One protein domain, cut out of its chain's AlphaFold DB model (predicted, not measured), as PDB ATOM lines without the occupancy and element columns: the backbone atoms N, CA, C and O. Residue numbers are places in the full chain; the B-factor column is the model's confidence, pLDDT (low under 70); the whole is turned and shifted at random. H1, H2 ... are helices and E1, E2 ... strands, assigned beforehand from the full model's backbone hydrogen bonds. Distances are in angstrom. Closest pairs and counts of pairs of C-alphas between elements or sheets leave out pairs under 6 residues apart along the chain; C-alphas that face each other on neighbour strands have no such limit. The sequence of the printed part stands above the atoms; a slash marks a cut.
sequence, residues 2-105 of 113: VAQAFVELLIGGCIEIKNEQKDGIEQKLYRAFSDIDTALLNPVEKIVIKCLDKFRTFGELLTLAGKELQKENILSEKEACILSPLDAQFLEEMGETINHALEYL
ATOM      1  N   VAL A   2      16.278  39.356  20.660       80.94
ATOM      2  CA  VAL A   2      16.536  39.458  22.122       80.94
ATOM      3  C   VAL A   2      15.930  40.719  22.746       80.94
ATOM      4  O   VAL A   2      15.224  40.623  23.739       80.94
ATOM      5  N   ALA A   3      16.158  41.892  22.142       78.31
ATOM      6  CA  ALA A   3      15.604  43.156  22.637       78.31
ATOM      7  C   ALA A   3      14.066  43.151  22.679       78.31
ATOM      8  O   ALA A   3      13.476  43.643  23.631       78.31
ATOM      9  N   GLN A   4      13.424  42.548  21.675       79.62
ATOM     10  CA  GLN A   4      11.968  42.411  21.631       79.62
ATOM     11  C   GLN A   4      11.465  41.481  22.741       79.62
ATOM     12  O   GLN A   4      10.601  41.886  23.504       79.62
ATOM     13  N   ALA A   5      12.053  40.288  22.880       84.19
ATOM     14  CA  ALA A   5      11.699  39.349  23.945       84.19
ATOM     15  C   ALA A   5      11.914  39.961  25.341       84.19
ATOM     16  O   ALA A   5      11.106  39.772  26.239       84.19
ATOM     17  N   PHE A   6      12.978  40.748  25.525       86.06
ATOM     18  CA  PHE A   6      13.192  41.502  26.757       86.06
ATOM     19  C   PHE A   6      12.063  42.507  27.026       86.06
ATOM     20  O   PHE A   6      11.574  42.566  28.148       86.06
ATOM     21  N   VAL A   7      11.626  43.270  26.018       82.06
ATOM     22  CA  VAL A   7      10.513  44.224  26.162       82.06
ATOM     23  C   VAL A   7       9.197  43.504  26.463       82.06
ATOM     24  O   VAL A   7       8.460  43.946  27.337       82.06
ATOM     25  N   GLU A   8       8.915  42.385  25.795       82.44
ATOM     26  CA  GLU A   8       7.725  41.561  26.050       82.44
ATOM     27  C   GLU A   8       7.708  41.043  27.498       82.44
ATOM     28  O   GLU A   8       6.714  41.218  28.202       82.44
ATOM     29  N   LEU A   9       8.837  40.523  27.989       86.00
ATOM     30  CA  LEU A   9       9.002  40.087  29.380       86.00
ATOM     31  C   LEU A   9       8.923  41.248  30.382       86.00
ATOM     32  O   LEU A   9       8.391  41.082  31.480       86.00
ATOM     33  N   LEU A  10       9.433  42.427  30.022       85.50
ATOM     34  CA  LEU A  10       9.361  43.623  30.858       85.50
ATOM     35  C   LEU A  10       7.911  44.102  31.011       85.50
ATOM     36  O   LEU A  10       7.457  44.333  32.129       85.50
ATOM     37  N   ILE A  11       7.169  44.194  29.903       81.75
ATOM     38  CA  ILE A  11       5.744  44.564  29.885       81.75
ATOM     39  C   ILE A  11       4.900  43.503  30.597       81.75
ATOM     40  O   ILE A  11       3.968  43.842  31.323       81.75
ATOM     41  N   GLY A  12       5.248  42.225  30.431       84.19
ATOM     42  CA  GLY A  12       4.611  41.101  31.113       84.19
ATOM     43  C   GLY A  12       4.867  41.048  32.622       84.19
ATOM     44  O   GLY A  12       4.332  40.168  33.291       84.19
ATOM     45  N   GLY A  13       5.674  41.964  33.174       86.94
ATOM     46  CA  GLY A  13       5.988  41.996  34.602       86.94
ATOM     47  C   GLY A  13       6.887  40.842  35.044       86.94
ATOM     48  O   GLY A  13       6.878  40.470  36.210       86.94
ATOM     49  N   CYS A  14       7.663  40.262  34.127       89.75
ATOM     50  CA  CYS A  14       8.573  39.150  34.399       89.75
ATOM     51  C   CYS A  14       9.984  39.612  34.808       89.75
ATOM     52  O   CYS A  14      10.844  38.778  35.092       89.75
ATOM     53  N   ILE A  15      10.246  40.921  34.845       91.31
ATOM     54  CA  ILE A  15      11.579  41.479  35.088       91.31
ATOM     55  C   ILE A  15      11.564  42.427  36.292       91.31
ATOM     56  O   ILE A  15      10.808  43.394  36.339       91.31
ATOM     57  N   GLU A  16      12.457  42.167  37.243       92.25
ATOM     58  CA  GLU A  16      12.830  43.062  38.334       92.25
ATOM     59  C   GLU A  16      13.823  44.117  37.832       92.25
ATOM     60  O   GLU A  16      14.773  43.800  37.110       92.25
ATOM     61  N   ILE A  17      13.643  45.366  38.272       91.81
ATOM     62  CA  ILE A  17      14.519  46.493  37.933       91.81
ATOM     63  C   ILE A  17      15.151  47.037  39.211       91.81
ATOM     64  O   ILE A  17      14.462  47.298  40.198       91.81
ATOM     65  N   LYS A  18      16.464  47.251  39.181       91.88
ATOM     66  CA  LYS A  18      17.232  47.911  40.238       91.88
ATOM     67  C   LYS A  18      18.069  49.028  39.625       91.88
ATOM     68  O   LYS A  18      18.780  48.789  38.655       91.88
ATOM     69  N   ASN A  19      18.048  50.210  40.230       89.44
ATOM     70  CA  ASN A  19      18.996  51.270  39.893       89.44
ATOM     71  C   ASN A  19      20.260  51.126  40.751       89.44
ATOM     72  O   ASN A  19      20.184  50.855  41.953       89.44
ATOM     73  N   GLU A  20      21.425  51.296  40.139       88.94
ATOM     74  CA  GLU A  20      22.723  51.258  40.803       88.94
ATOM     75  C   GLU A  20      23.592  52.419  40.325       88.94
ATOM     76  O   GLU A  20      23.633  52.724  39.139       88.94
ATOM     77  N   GLN A  21      24.295  53.072  41.249       87.50
ATOM     78  CA  GLN A  21      25.209  54.158  40.914       87.50
ATOM     79  C   GLN A  21      26.636  53.615  40.831       87.50
ATOM     80  O   GLN A  21      27.175  53.123  41.825       87.50
ATOM     81  N   LYS A  22      27.254  53.717  39.654       79.94
ATOM     82  CA  LYS A  22      28.611  53.232  39.391       79.94
ATOM     83  C   LYS A  22      29.413  54.307  38.675       79.94
ATOM     84  O   LYS A  22      28.965  54.856  37.677       79.94
ATOM     85  N   ASP A  23      30.577  54.650  39.224       81.50
ATOM     86  CA  ASP A  23      31.462  55.696  38.685       81.50
ATOM     87  C   ASP A  23      30.755  57.054  38.464       81.50
ATOM     88  O   ASP A  23      31.100  57.827  37.575       81.50
ATOM     89  N   GLY A  24      29.745  57.352  39.293       80.81
ATOM     90  CA  GLY A  24      28.939  58.575  39.204       80.81
ATOM     91  C   GLY A  24      27.802  58.531  38.177       80.81
ATOM     92  O   GLY A  24      27.035  59.488  38.110       80.81
ATOM     93  N   ILE A  25      27.651  57.433  37.436       80.31
ATOM     94  CA  ILE A  25      26.596  57.217  36.442       80.31
ATOM     95  C   ILE A  25      25.523  56.304  37.052       80.31
ATOM     96  O   ILE A  25      25.842  55.282  37.664       80.31
ATOM     97  N   GLU A  26      24.247  56.674  36.918       83.69
ATOM     98  CA  GLU A  26      23.133  55.787  37.272       83.69
ATOM     99  C   GLU A  26      22.949  54.736  36.171       83.69
ATOM    100  O   GLU A  26      22.850  55.060  34.990       83.69
ATOM    101  N   GLN A  27      22.909  53.467  36.561       85.44
ATOM    102  CA  GLN A  27      22.719  52.332  35.669       85.44
ATOM    103  C   GLN A  27      21.497  51.528  36.102       85.44
ATOM    104  O   GLN A  27      21.290  51.268  37.290       85.44
ATOM    105  N   LYS A  28      20.698  51.086  35.125       86.81
ATOM    106  CA  LYS A  28      19.592  50.154  35.359       86.81
ATOM    107  C   LYS A  28      20.071  48.720  35.198       86.81
ATOM    108  O   LYS A  28      20.628  48.343  34.165       86.81
ATOM    109  N   LEU A  29      19.807  47.923  36.220       90.94
ATOM    110  CA  LEU A  29      20.060  46.496  36.256       90.94
ATOM    111  C   LEU A  29      18.734  45.743  36.229       90.94
ATOM    112  O   LEU A  29      17.779  46.117  36.908       90.94
ATOM    113  N   TYR A  30      18.714  44.650  35.482       92.19
ATOM    114  CA  TYR A  30      17.539  43.828  35.242       92.19
ATOM    115  C   TYR A  30      17.791  42.404  35.708       92.19
ATOM    116  O   TYR A  30      18.902  41.890  35.557       92.19
ATOM    117  N   ARG A  31      16.762  41.759  36.247       95.38
ATOM    118  CA  ARG A  31      16.782  40.351  36.650       95.38
ATOM    119  C   ARG A  31      15.422  39.720  36.369       95.38
ATOM    120  O   ARG A  31      14.410  40.398  36.446       95.38
ATOM    121  N   ALA A  32      15.387  38.435  36.053       93.88
ATOM    122  CA  ALA A  32      14.144  37.685  35.959       93.88
ATOM    123  C   ALA A  32      13.569  37.403  37.357       93.88
ATOM    124  O   ALA A  32      14.322  37.064  38.276       93.88
ATOM    125  N   PHE A  33      12.246  37.471  37.514       90.81
ATOM    126  CA  PHE A  33      11.592  36.915  38.701       90.81
ATOM    127  C   PHE A  33      11.883  35.413  38.822       90.81
ATOM    128  O   PHE A  33      11.944  34.689  37.826       90.81
ATOM    129  N   SER A  34      12.051  34.929  40.053       78.44
ATOM    130  CA  SER A  34      12.386  33.522  40.318       78.44
ATOM    131  C   SER A  34      11.279  32.541  39.934       78.44
ATOM    132  O   SER A  34      11.571  31.375  39.684       78.44
ATOM    133  N   ASP A  35      10.034  33.015  39.860       81.94
ATOM    134  CA  ASP A  35       8.841  32.162  39.811       81.94
ATOM    135  C   ASP A  35       8.145  32.201  38.440       81.94
ATOM    136  O   ASP A  35       6.966  31.872  38.313       81.94
ATOM    137  N   ILE A  36       8.857  32.630  37.394       85.19
ATOM    138  CA  ILE A  36       8.300  32.706  36.041       85.19
ATOM    139  C   ILE A  36       8.016  31.296  35.527       85.19
ATOM    140  O   ILE A  36       8.916  30.454  35.444       85.19
ATOM    141  N   ASP A  37       6.778  31.063  35.093       85.50
ATOM    142  CA  ASP A  37       6.430  29.841  34.381       85.50
ATOM    143  C   ASP A  37       7.048  29.851  32.978       85.50
ATOM    144  O   ASP A  37       6.489  30.349  31.997       85.50
ATOM    145  N   THR A  38       8.243  29.273  32.884       85.12
ATOM    146  CA  THR A  38       8.974  29.171  31.621       85.12
ATOM    147  C   THR A  38       8.269  28.298  30.583       85.12
ATOM    148  O   THR A  38       8.645  28.361  29.415       85.12
ATOM    149  N   ALA A  39       7.250  27.502  30.932       86.19
ATOM    150  CA  ALA A  39       6.561  26.646  29.966       86.19
ATOM    151  C   ALA A  39       5.838  27.455  28.877       86.19
ATOM    152  O   ALA A  39       5.804  27.024  27.722       86.19
ATOM    153  N   LEU A  40       5.330  28.639  29.233       84.88
ATOM    154  CA  LEU A  40       4.578  29.532  28.346       84.88
ATOM    155  C   LEU A  40       5.471  30.422  27.474       84.88
ATOM    156  O   LEU A  40       4.981  31.063  26.548       84.88
ATOM    157  N   LEU A  41       6.774  30.442  27.750       87.50
ATOM    158  CA  LEU A  41       7.726  31.296  27.057       87.50
ATOM    159  C   LEU A  41       8.177  30.690  25.727       87.50
ATOM    160  O   LEU A  41       8.436  29.481  25.598       87.50
ATOM    161  N   ASN A  42       8.358  31.560  24.742       86.69
ATOM    162  CA  ASN A  42       9.004  31.214  23.490       86.69
ATOM    163  C   ASN A  42      10.511  30.923  23.711       86.69
ATOM    164  O   ASN A  42      11.079  31.261  24.754       86.69
ATOM    165  N   PRO A  43      11.198  30.263  22.758       88.06
ATOM    166  CA  PRO A  43      12.602  29.881  22.938       88.06
ATOM    167  C   PRO A  43      13.554  31.052  23.228       88.06
ATOM    168  O   PRO A  43      14.497  30.900  24.000       88.06
ATOM    169  N   VAL A  44      13.303  32.232  22.654       86.75
ATOM    170  CA  VAL A  44      14.150  33.418  22.859       86.75
ATOM    171  C   VAL A  44      13.933  34.000  24.256       86.75
ATOM    172  O   VAL A  44      14.904  34.325  24.935       86.75
ATOM    173  N   GLU A  45      12.687  34.079  24.718       89.50
ATOM    174  CA  GLU A  45      12.344  34.509  26.079       89.50
ATOM    175  C   GLU A  45      12.959  33.589  27.135       89.50
ATOM    176  O   GLU A  45      13.529  34.070  28.111       89.50
ATOM    177  N   LYS A  46      12.929  32.268  26.917       91.31
ATOM    178  CA  LYS A  46      13.588  31.294  27.806       91.31
ATOM    179  C   LYS A  46      15.078  31.582  27.964       91.31
ATOM    180  O   LYS A  46      15.599  31.543  29.079       91.31
ATOM    181  N   ILE A  47      15.755  31.906  26.865       91.12
ATOM    182  CA  ILE A  47      17.173  32.274  26.889       91.12
ATOM    183  C   ILE A  47      17.378  33.613  27.599       91.12
ATOM    184  O   ILE A  47      18.285  33.722  28.421       91.12
ATOM    185  N   VAL A  48      16.528  34.612  27.348       91.12
ATOM    186  CA  VAL A  48      16.585  35.907  28.046       91.12
ATOM    187  C   VAL A  48      16.444  35.722  29.557       91.12
ATOM    188  O   VAL A  48      17.293  36.208  30.301       91.12
ATOM    189  N   ILE A  49      15.442  34.966  30.013       92.50
ATOM    190  CA  ILE A  49      15.229  34.664  31.434       92.50
ATOM    191  C   ILE A  49      16.429  33.928  32.031       92.50
ATOM    192  O   ILE A  49      16.924  34.321  33.085       92.50
ATOM    193  N   LYS A  50      16.962  32.921  31.330       92.06
ATOM    194  CA  LYS A  50      18.178  32.205  31.744       92.06
ATOM    195  C   LYS A  50      19.379  33.148  31.877       92.06
ATOM    196  O   LYS A  50      20.163  33.011  32.811       92.06
ATOM    197  N   CYS A  51      19.541  34.102  30.962       92.06
ATOM    198  CA  CYS A  51      20.609  35.098  31.030       92.06
ATOM    199  C   CYS A  51      20.380  36.149  32.125       92.06
ATOM    200  O   CYS A  51      21.354  36.742  32.584       92.06
ATOM    201  N   LEU A  52      19.140  36.367  32.561       93.88
ATOM    202  CA  LEU A  52      18.758  37.261  33.657       93.88
ATOM    203  C   LEU A  52      18.642  36.540  35.013       93.88
ATOM    204  O   LEU A  52      17.947  37.012  35.912       93.88
ATOM    205  N   ASP A  53      19.362  35.427  35.189       91.31
ATOM    206  CA  ASP A  53      19.493  34.702  36.461       91.31
ATOM    207  C   ASP A  53      19.946  35.601  37.629       91.31
ATOM    208  O   ASP A  53      19.572  35.406  38.792       91.31
ATOM    209  N   LYS A  54      20.721  36.635  37.298       91.00
ATOM    210  CA  LYS A  54      21.187  37.694  38.192       91.00
ATOM    211  C   LYS A  54      20.981  39.074  37.571       91.00
ATOM    212  O   LYS A  54      20.740  39.191  36.374       91.00
ATOM    213  N   PHE A  55      21.144  40.109  38.395       91.44
ATOM    214  CA  PHE A  55      21.122  41.499  37.945       91.44
ATOM    215  C   PHE A  55      22.216  41.771  36.909       91.44
ATOM    216  O   PHE A  55      23.392  41.495  37.161       91.44
ATOM    217  N   ARG A  56      21.813  42.304  35.754       90.50
ATOM    218  CA  ARG A  56      22.688  42.652  34.625       90.50
ATOM    219  C   ARG A  56      22.217  43.915  33.933       90.50
ATOM    220  O   ARG A  56      21.024  44.216  33.952       90.50
ATOM    221  N   THR A  57      23.126  44.619  33.272       89.31
ATOM    222  CA  THR A  57      22.716  45.704  32.373       89.31
ATOM    223  C   THR A  57      22.050  45.136  31.119       89.31
ATOM    224  O   THR A  57      22.211  43.960  30.768       89.31
ATOM    225  N   PHE A  58      21.311  45.980  30.400       84.56
ATOM    226  CA  PHE A  58      20.716  45.577  29.127       84.56
ATOM    227  C   PHE A  58      21.791  45.196  28.090       84.56
ATOM    228  O   PHE A  58      21.654  44.185  27.402       84.56
ATOM    229  N   GLY A  59      22.910  45.927  28.035       82.06
ATOM    230  CA  GLY A  59      24.034  45.598  27.150       82.06
ATOM    231  C   GLY A  59      24.679  44.237  27.457       82.06
ATOM    232  O   GLY A  59      24.967  43.454  26.544       82.06
ATOM    233  N   GLU A  60      24.853  43.907  28.743       85.56
ATOM    234  CA  GLU A  60      25.343  42.590  29.171       85.56
ATOM    235  C   GLU A  60      24.383  41.467  28.764       85.56
ATOM    236  O   GLU A  60      24.825  40.428  28.262       85.56
ATOM    237  N   LEU A  61      23.074  41.682  28.943       88.25
ATOM    238  CA  LEU A  61      22.038  40.735  28.536       88.25
ATOM    239  C   LEU A  61      22.105  40.450  27.035       88.25
ATOM    240  O   LEU A  61      22.146  39.287  26.640       88.25
ATOM    241  N   LEU A  62      22.131  41.492  26.202       84.00
ATOM    242  CA  LEU A  62      22.158  41.348  24.745       84.00
ATOM    243  C   LEU A  62      23.363  40.524  24.284       84.00
ATOM    244  O   LEU A  62      23.227  39.621  23.457       84.00
ATOM    245  N   THR A  63      24.523  40.785  24.885       83.88
ATOM    246  CA  THR A  63      25.763  40.059  24.591       83.88
ATOM    247  C   THR A  63      25.670  38.585  24.989       83.88
ATOM    248  O   THR A  63      26.111  37.708  24.244       83.88
ATOM    249  N   LEU A  64      25.122  38.285  26.170       87.56
ATOM    250  CA  LEU A  64      25.015  36.915  26.677       87.56
ATOM    251  C   LEU A  64      23.950  36.106  25.939       87.56
ATOM    252  O   LEU A  64      24.247  35.013  25.461       87.56
ATOM    253  N   ALA A  65      22.746  36.654  25.796       87.06
ATOM    254  CA  ALA A  65      21.644  35.995  25.110       87.06
ATOM    255  C   ALA A  65      21.962  35.776  23.627       87.06
ATOM    256  O   ALA A  65      21.663  34.713  23.090       87.06
ATOM    257  N   GLY A  66      22.647  36.726  22.976       82.88
ATOM    258  CA  GLY A  66      23.142  36.549  21.609       82.88
ATOM    259  C   GLY A  66      24.079  35.343  21.470       82.88
ATOM    260  O   GLY A  66      23.917  34.543  20.551       82.88
ATOM    261  N   LYS A  67      25.010  35.155  22.418       84.88
ATOM    262  CA  LYS A  67      25.910  33.988  22.443       84.88
ATOM    263  C   LYS A  67      25.170  32.676  22.711       84.88
ATOM    264  O   LYS A  67      25.512  31.660  22.116       84.88
ATOM    265  N   GLU A  68      24.186  32.668  23.606       86.25
ATOM    266  CA  GLU A  68      23.399  31.459  23.893       86.25
ATOM    267  C   GLU A  68      22.519  31.063  22.698       86.25
ATOM    268  O   GLU A  68      22.490  29.895  22.325       86.25
ATOM    269  N   LEU A  69      21.905  32.032  22.012       84.00
ATOM    270  CA  LEU A  69      21.127  31.784  20.793       84.00
ATOM    271  C   LEU A  69      21.968  31.199  19.651       84.00
ATOM    272  O   LEU A  69      21.478  30.341  18.916       84.00
ATOM    273  N   GLN A  70      23.228  31.629  19.511       81.88
ATOM    274  CA  GLN A  70      24.177  31.018  18.573       81.88
ATOM    275  C   GLN A  70      24.467  29.557  18.941       81.88
ATOM    276  O   GLN A  70      24.437  28.686  18.076       81.88
ATOM    277  N   LYS A  71      24.725  29.266  20.224       83.50
ATOM    278  CA  LYS A  71      25.007  27.897  20.690       83.50
ATOM    279  C   LYS A  71      23.828  26.951  20.483       83.50
ATOM    280  O   LYS A  71      24.039  25.782  20.177       83.50
ATOM    281  N   GLU A  72      22.606  27.447  20.653       80.50
ATOM    282  CA  GLU A  72      21.385  26.661  20.458       80.50
ATOM    283  C   GLU A  72      20.958  26.570  18.975       80.50
ATOM    284  O   GLU A  72      19.916  25.990  18.679       80.50
ATOM    285  N   ASN A  73      21.761  27.094  18.032       72.81
ATOM    286  CA  ASN A  73      21.454  27.179  16.593       72.81
ATOM    287  C   ASN A  73      20.101  27.854  16.286       72.81
ATOM    288  O   ASN A  73      19.502  27.613  15.239       72.81
ATOM    289  N   ILE A  74      19.611  28.702  17.196       68.38
ATOM    290  CA  ILE A  74      18.360  29.456  17.020       68.38
ATOM    291  C   ILE A  74      18.601  30.680  16.125       68.38
ATOM    292  O   ILE A  74      17.686  31.143  15.449       68.38
ATOM    293  N   LEU A  75      19.841  31.178  16.085       61.59
ATOM    294  CA  LEU A  75      20.287  32.207  15.149       61.59
ATOM    295  C   LEU A  75      21.390  31.668  14.239       61.59
ATOM    296  O   LEU A  75      22.329  31.023  14.701       61.59
ATOM    297  N   SER A  76      21.314  32.011  12.953       54.06
ATOM    298  CA  SER A  76      22.457  31.923  12.041       54.06
ATOM    299  C   SER A  76      23.587  32.846  12.519       54.06
ATOM    300  O   SER A  76      23.321  33.926  13.052       54.06
ATOM    301  N   GLU A  77      24.856  32.493  12.271       50.91
ATOM    302  CA  GLU A  77      26.023  33.349  12.575       50.91
ATOM    303  C   GLU A  77      25.890  34.776  12.002       50.91
ATOM    304  O   GLU A  77      26.468  35.711  12.547       50.91
ATOM    305  N   LYS A  78      25.096  34.962  10.935       47.00
ATOM    306  CA  LYS A  78      24.807  36.275  10.331       47.00
ATOM    307  C   LYS A  78      23.705  37.076  11.034       47.00
ATOM    308  O   LYS A  78      23.654  38.290  10.871       47.00
ATOM    309  N   GLU A  79      22.812  36.416  11.764       49.84
ATOM    310  CA  GLU A  79      21.657  37.030  12.443       49.84
ATOM    311  C   GLU A  79      21.906  37.259  13.931       49.84
ATOM    312  O   GLU A  79      21.222  38.055  14.578       49.84
ATOM    313  N   ALA A  80      22.924  36.595  14.474       49.66
ATOM    314  CA  ALA A  80      23.503  36.926  15.754       49.66
ATOM    315  C   ALA A  80      24.259  38.251  15.634       49.66
ATOM    316  O   ALA A  80      25.481  38.309  15.542       49.66
ATOM    317  N   CYS A  81      23.483  39.329  15.592       47.62
ATOM    318  CA  CYS A  81      23.943  40.689  15.747       47.62
ATOM    319  C   CYS A  81      24.649  40.781  17.108       47.62
ATOM    320  O   CYS A  81      24.026  40.987  18.149       47.62
ATOM    321  N   ILE A  82      25.962  40.539  17.100       48.72
ATOM    322  CA  ILE A  82      26.867  40.964  18.156       48.72
ATOM    323  C   ILE A  82      26.835  42.482  18.053       48.72
ATOM    324  O   ILE A  82      27.527  43.062  17.219       48.72
ATOM    325  N   LEU A  83      25.945  43.103  18.822       52.25
ATOM    326  CA  LEU A  83      25.895  44.550  18.938       52.25
ATOM    327  C   LEU A  83      27.297  45.009  19.318       52.25
ATOM    328  O   LEU A  83      27.883  44.508  20.284       52.25
ATOM    329  N   SER A  84      27.868  45.896  18.507       48.84
ATOM    330  CA  SER A  84      29.153  46.479  18.851       48.84
ATOM    331  C   SER A  84      28.997  47.234  20.180       48.84
ATOM    332  O   SER A  84      27.888  47.650  20.525       48.84
ATOM    333  N   PRO A  85      30.073  47.451  20.951       45.62
ATOM    334  CA  PRO A  85      30.005  48.253  22.174       45.62
ATOM    335  C   PRO A  85      29.356  49.632  21.959       45.62
ATOM    336  O   PRO A  85      28.718  50.156  22.865       45.62
ATOM    337  N   LEU A  86      29.466  50.178  20.742       43.50
ATOM    338  CA  LEU A  86      28.829  51.425  20.333       43.50
ATOM    339  C   LEU A  86      27.307  51.276  20.170       43.50
ATOM    340  O   LEU A  86      26.565  52.152  20.594       43.50
ATOM    341  N   ASP A  87      26.833  50.152  19.627       47.69
ATOM    342  CA  ASP A  87      25.400  49.856  19.509       47.69
ATOM    343  C   ASP A  87      24.771  49.546  20.876       47.69
ATOM    344  O   ASP A  87      23.614  49.875  21.120       47.69
ATOM    345  N   ALA A  88      25.535  48.940  21.792       51.88
ATOM    346  CA  ALA A  88      25.117  48.735  23.179       51.88
ATOM    347  C   ALA A  88      24.985  50.068  23.936       51.88
ATOM    348  O   ALA A  88      24.022  50.248  24.675       51.88
ATOM    349  N   GLN A  89      25.901  51.010  23.697       48.91
ATOM    350  CA  GLN A  89      25.845  52.364  24.251       48.91
ATOM    351  C   GLN A  89      24.685  53.176  23.647       48.91
ATOM    352  O   GLN A  89      23.935  53.814  24.380       48.91
ATOM    353  N   PHE A  90      24.449  53.056  22.336       53.19
ATOM    354  CA  PHE A  90      23.264  53.614  21.674       53.19
ATOM    355  C   PHE A  90      21.957  53.022  22.212       53.19
ATOM    356  O   PHE A  90      20.951  53.719  22.288       53.19
ATOM    357  N   LEU A  91      21.941  51.741  22.591       52.88
ATOM    358  CA  LEU A  91      20.779  51.103  23.213       52.88
ATOM    359  C   LEU A  91      20.585  51.510  24.678       52.88
ATOM    360  O   LEU A  91      19.444  51.543  25.130       52.88
ATOM    361  N   GLU A  92      21.652  51.845  25.407       54.12
ATOM    362  CA  GLU A  92      21.554  52.485  26.727       54.12
ATOM    363  C   GLU A  92      20.973  53.904  26.613       54.12
ATOM    364  O   GLU A  92      20.032  54.220  27.341       54.12
ATOM    365  N   GLU A  93      21.413  54.705  25.635       52.19
ATOM    366  CA  GLU A  93      20.824  56.022  25.328       52.19
ATOM    367  C   GLU A  93      19.371  55.910  24.827       52.19
ATOM    368  O   GLU A  93      18.479  56.642  25.256       52.19
ATOM    369  N   MET A  94      19.060  54.926  23.976       56.25
ATOM    370  CA  MET A  94      17.676  54.629  23.582       56.25
ATOM    371  C   MET A  94      16.843  54.078  24.747       56.25
ATOM    372  O   MET A  94      15.620  54.199  24.729       56.25
ATOM    373  N   GLY A  95      17.473  53.518  25.782       53.47
ATOM    374  CA  GLY A  95      16.825  53.143  27.035       53.47
ATOM    375  C   GLY A  95      16.209  54.345  27.749       53.47
ATOM    376  O   GLY A  95      15.117  54.223  28.303       53.47
ATOM    377  N   GLU A  96      16.829  55.526  27.670       53.47
ATOM    378  CA  GLU A  96      16.211  56.783  28.119       53.47
ATOM    379  C   GLU A  96      14.992  57.145  27.265       53.47
ATOM    380  O   GLU A  96      13.966  57.551  27.805       53.47
ATOM    381  N   THR A  97      15.047  56.903  25.953       52.22
ATOM    382  CA  THR A  97      13.911  57.142  25.042       52.22
ATOM    383  C   THR A  97      12.751  56.183  25.317       52.22
ATOM    384  O   THR A  97      11.595  56.597  25.293       52.22
ATOM    385  N   ILE A  98      13.036  54.915  25.629       54.19
ATOM    386  CA  ILE A  98      12.028  53.936  26.050       54.19
ATOM    387  C   ILE A  98      11.446  54.333  27.407       54.19
ATOM    388  O   ILE A  98      10.231  54.342  27.541       54.19
ATOM    389  N   ASN A  99      12.264  54.729  28.390       52.94
ATOM    390  CA  ASN A  99      11.762  55.228  29.677       52.94
ATOM    391  C   ASN A  99      10.843  56.441  29.489       52.94
ATOM    392  O   ASN A  99       9.747  56.463  30.037       52.94
ATOM    393  N   HIS A 100      11.246  57.390  28.647       51.19
ATOM    394  CA  HIS A 100      10.440  58.556  28.316       51.19
ATOM    395  C   HIS A 100       9.158  58.161  27.565       51.19
ATOM    396  O   HIS A 100       8.109  58.735  27.809       51.19
ATOM    397  N   ALA A 101       9.184  57.141  26.699       54.34
ATOM    398  CA  ALA A 101       7.987  56.611  26.038       54.34
ATOM    399  C   ALA A 101       7.046  55.857  27.001       54.34
ATOM    400  O   ALA A 101       5.827  55.924  26.838       54.34
ATOM    401  N   LEU A 102       7.591  55.177  28.015       50.09
ATOM    402  CA  LEU A 102       6.826  54.501  29.068       50.09
ATOM    403  C   LEU A 102       6.116  55.502  29.998       50.09
ATOM    404  O   LEU A 102       5.067  55.162  30.537       50.09
ATOM    405  N   GLU A 103       6.613  56.734  30.140       56.91
ATOM    406  CA  GLU A 103       5.919  57.817  30.863       56.91
ATOM    407  C   GLU A 103       4.626  58.285  30.166       56.91
ATOM    408  O   GLU A 103       3.740  58.833  30.822       56.91
ATOM    409  N   TYR A 104       4.483  58.047  28.855       51.69
ATOM    410  CA  TYR A 104       3.268  58.361  28.087       51.69
ATOM    411  C   TYR A 104       2.330  57.167  27.913       51.69
ATOM    412  O   TYR A 104       1.268  57.310  27.298       51.69
ATOM    413  N   LEU A 105       2.684  55.989  28.437       48.62
ATOM    414  CA  LEU A 105       1.707  54.917  28.527       48.62
ATOM    415  C   LEU A 105       0.629  55.345  29.530       48.62
ATOM    416  O   LEU A 105       0.962  55.753  30.646       48.62
TER     417      LEU A 105
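AT A GLANCE: This is residues 2 to 105 of the 113 residues of an uncharacterized protein of Deltaproteobacteria bacterium (UniProt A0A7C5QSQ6). Three crossed helices, H1, H2 and H3, form a core, with a long hairpin, E1 and E2, at one end of it and its tip, residues 21 to 26, sticking out. H4 packs on H3 with residues 88 to 92 and runs off to a free end, residues 99 to 105. The 104 printed residues run H1, E1, E2, H2, H3, H4, mixed in class, with an antiparallel sheet E1 - E2; the whole is compact, radius of gyration of the C-alphas 13.8 A, spanning 38 by 32 by 26 A.

IN THESE COORDINATES: H1, residues 2 to 11, begins at C-alpha 2 (16.536, 39.458, 22.122). E1 is 15 to 22, 21.1 A; E2 25 to 32, 23.2 A; H2 43 to 51; H3 58 to 71, 20.1 A; H4 85 to 102, 25.0 A, ending at C-alpha 102 (6.826, 54.501, 29.068).

HOW THE PARTS SIT: H3, the hub, touches H2 at a steep tilt of 56 degrees, the closest C-alphas being Val 48 and Ala 65, 5.8 A. H3 touches H1 with residues 62 to 66 alone, closest C-alphas Val 2 and Leu 62, 6.5 A. H3 touches H4 with residues 58 to 59 alone, closest C-alphas Gly 59 and Ala 88, 5.2 A. H1 and H2 touch, about perpendicular at 80 degrees, closest C-alphas Ala 5 and Glu 45, 5.3 A. In the hairpin, N 18 and O 29 are 2.9 A apart, within hydrogen-bond range. H1, H2 and H3 have every O i to N i+4 pair within range, H4 13 of 14.

THE WHOLE: The printed part has no cut. The link H3 to H4, 13 residues, is long. Residues 74 to 105 have pLDDT under 70.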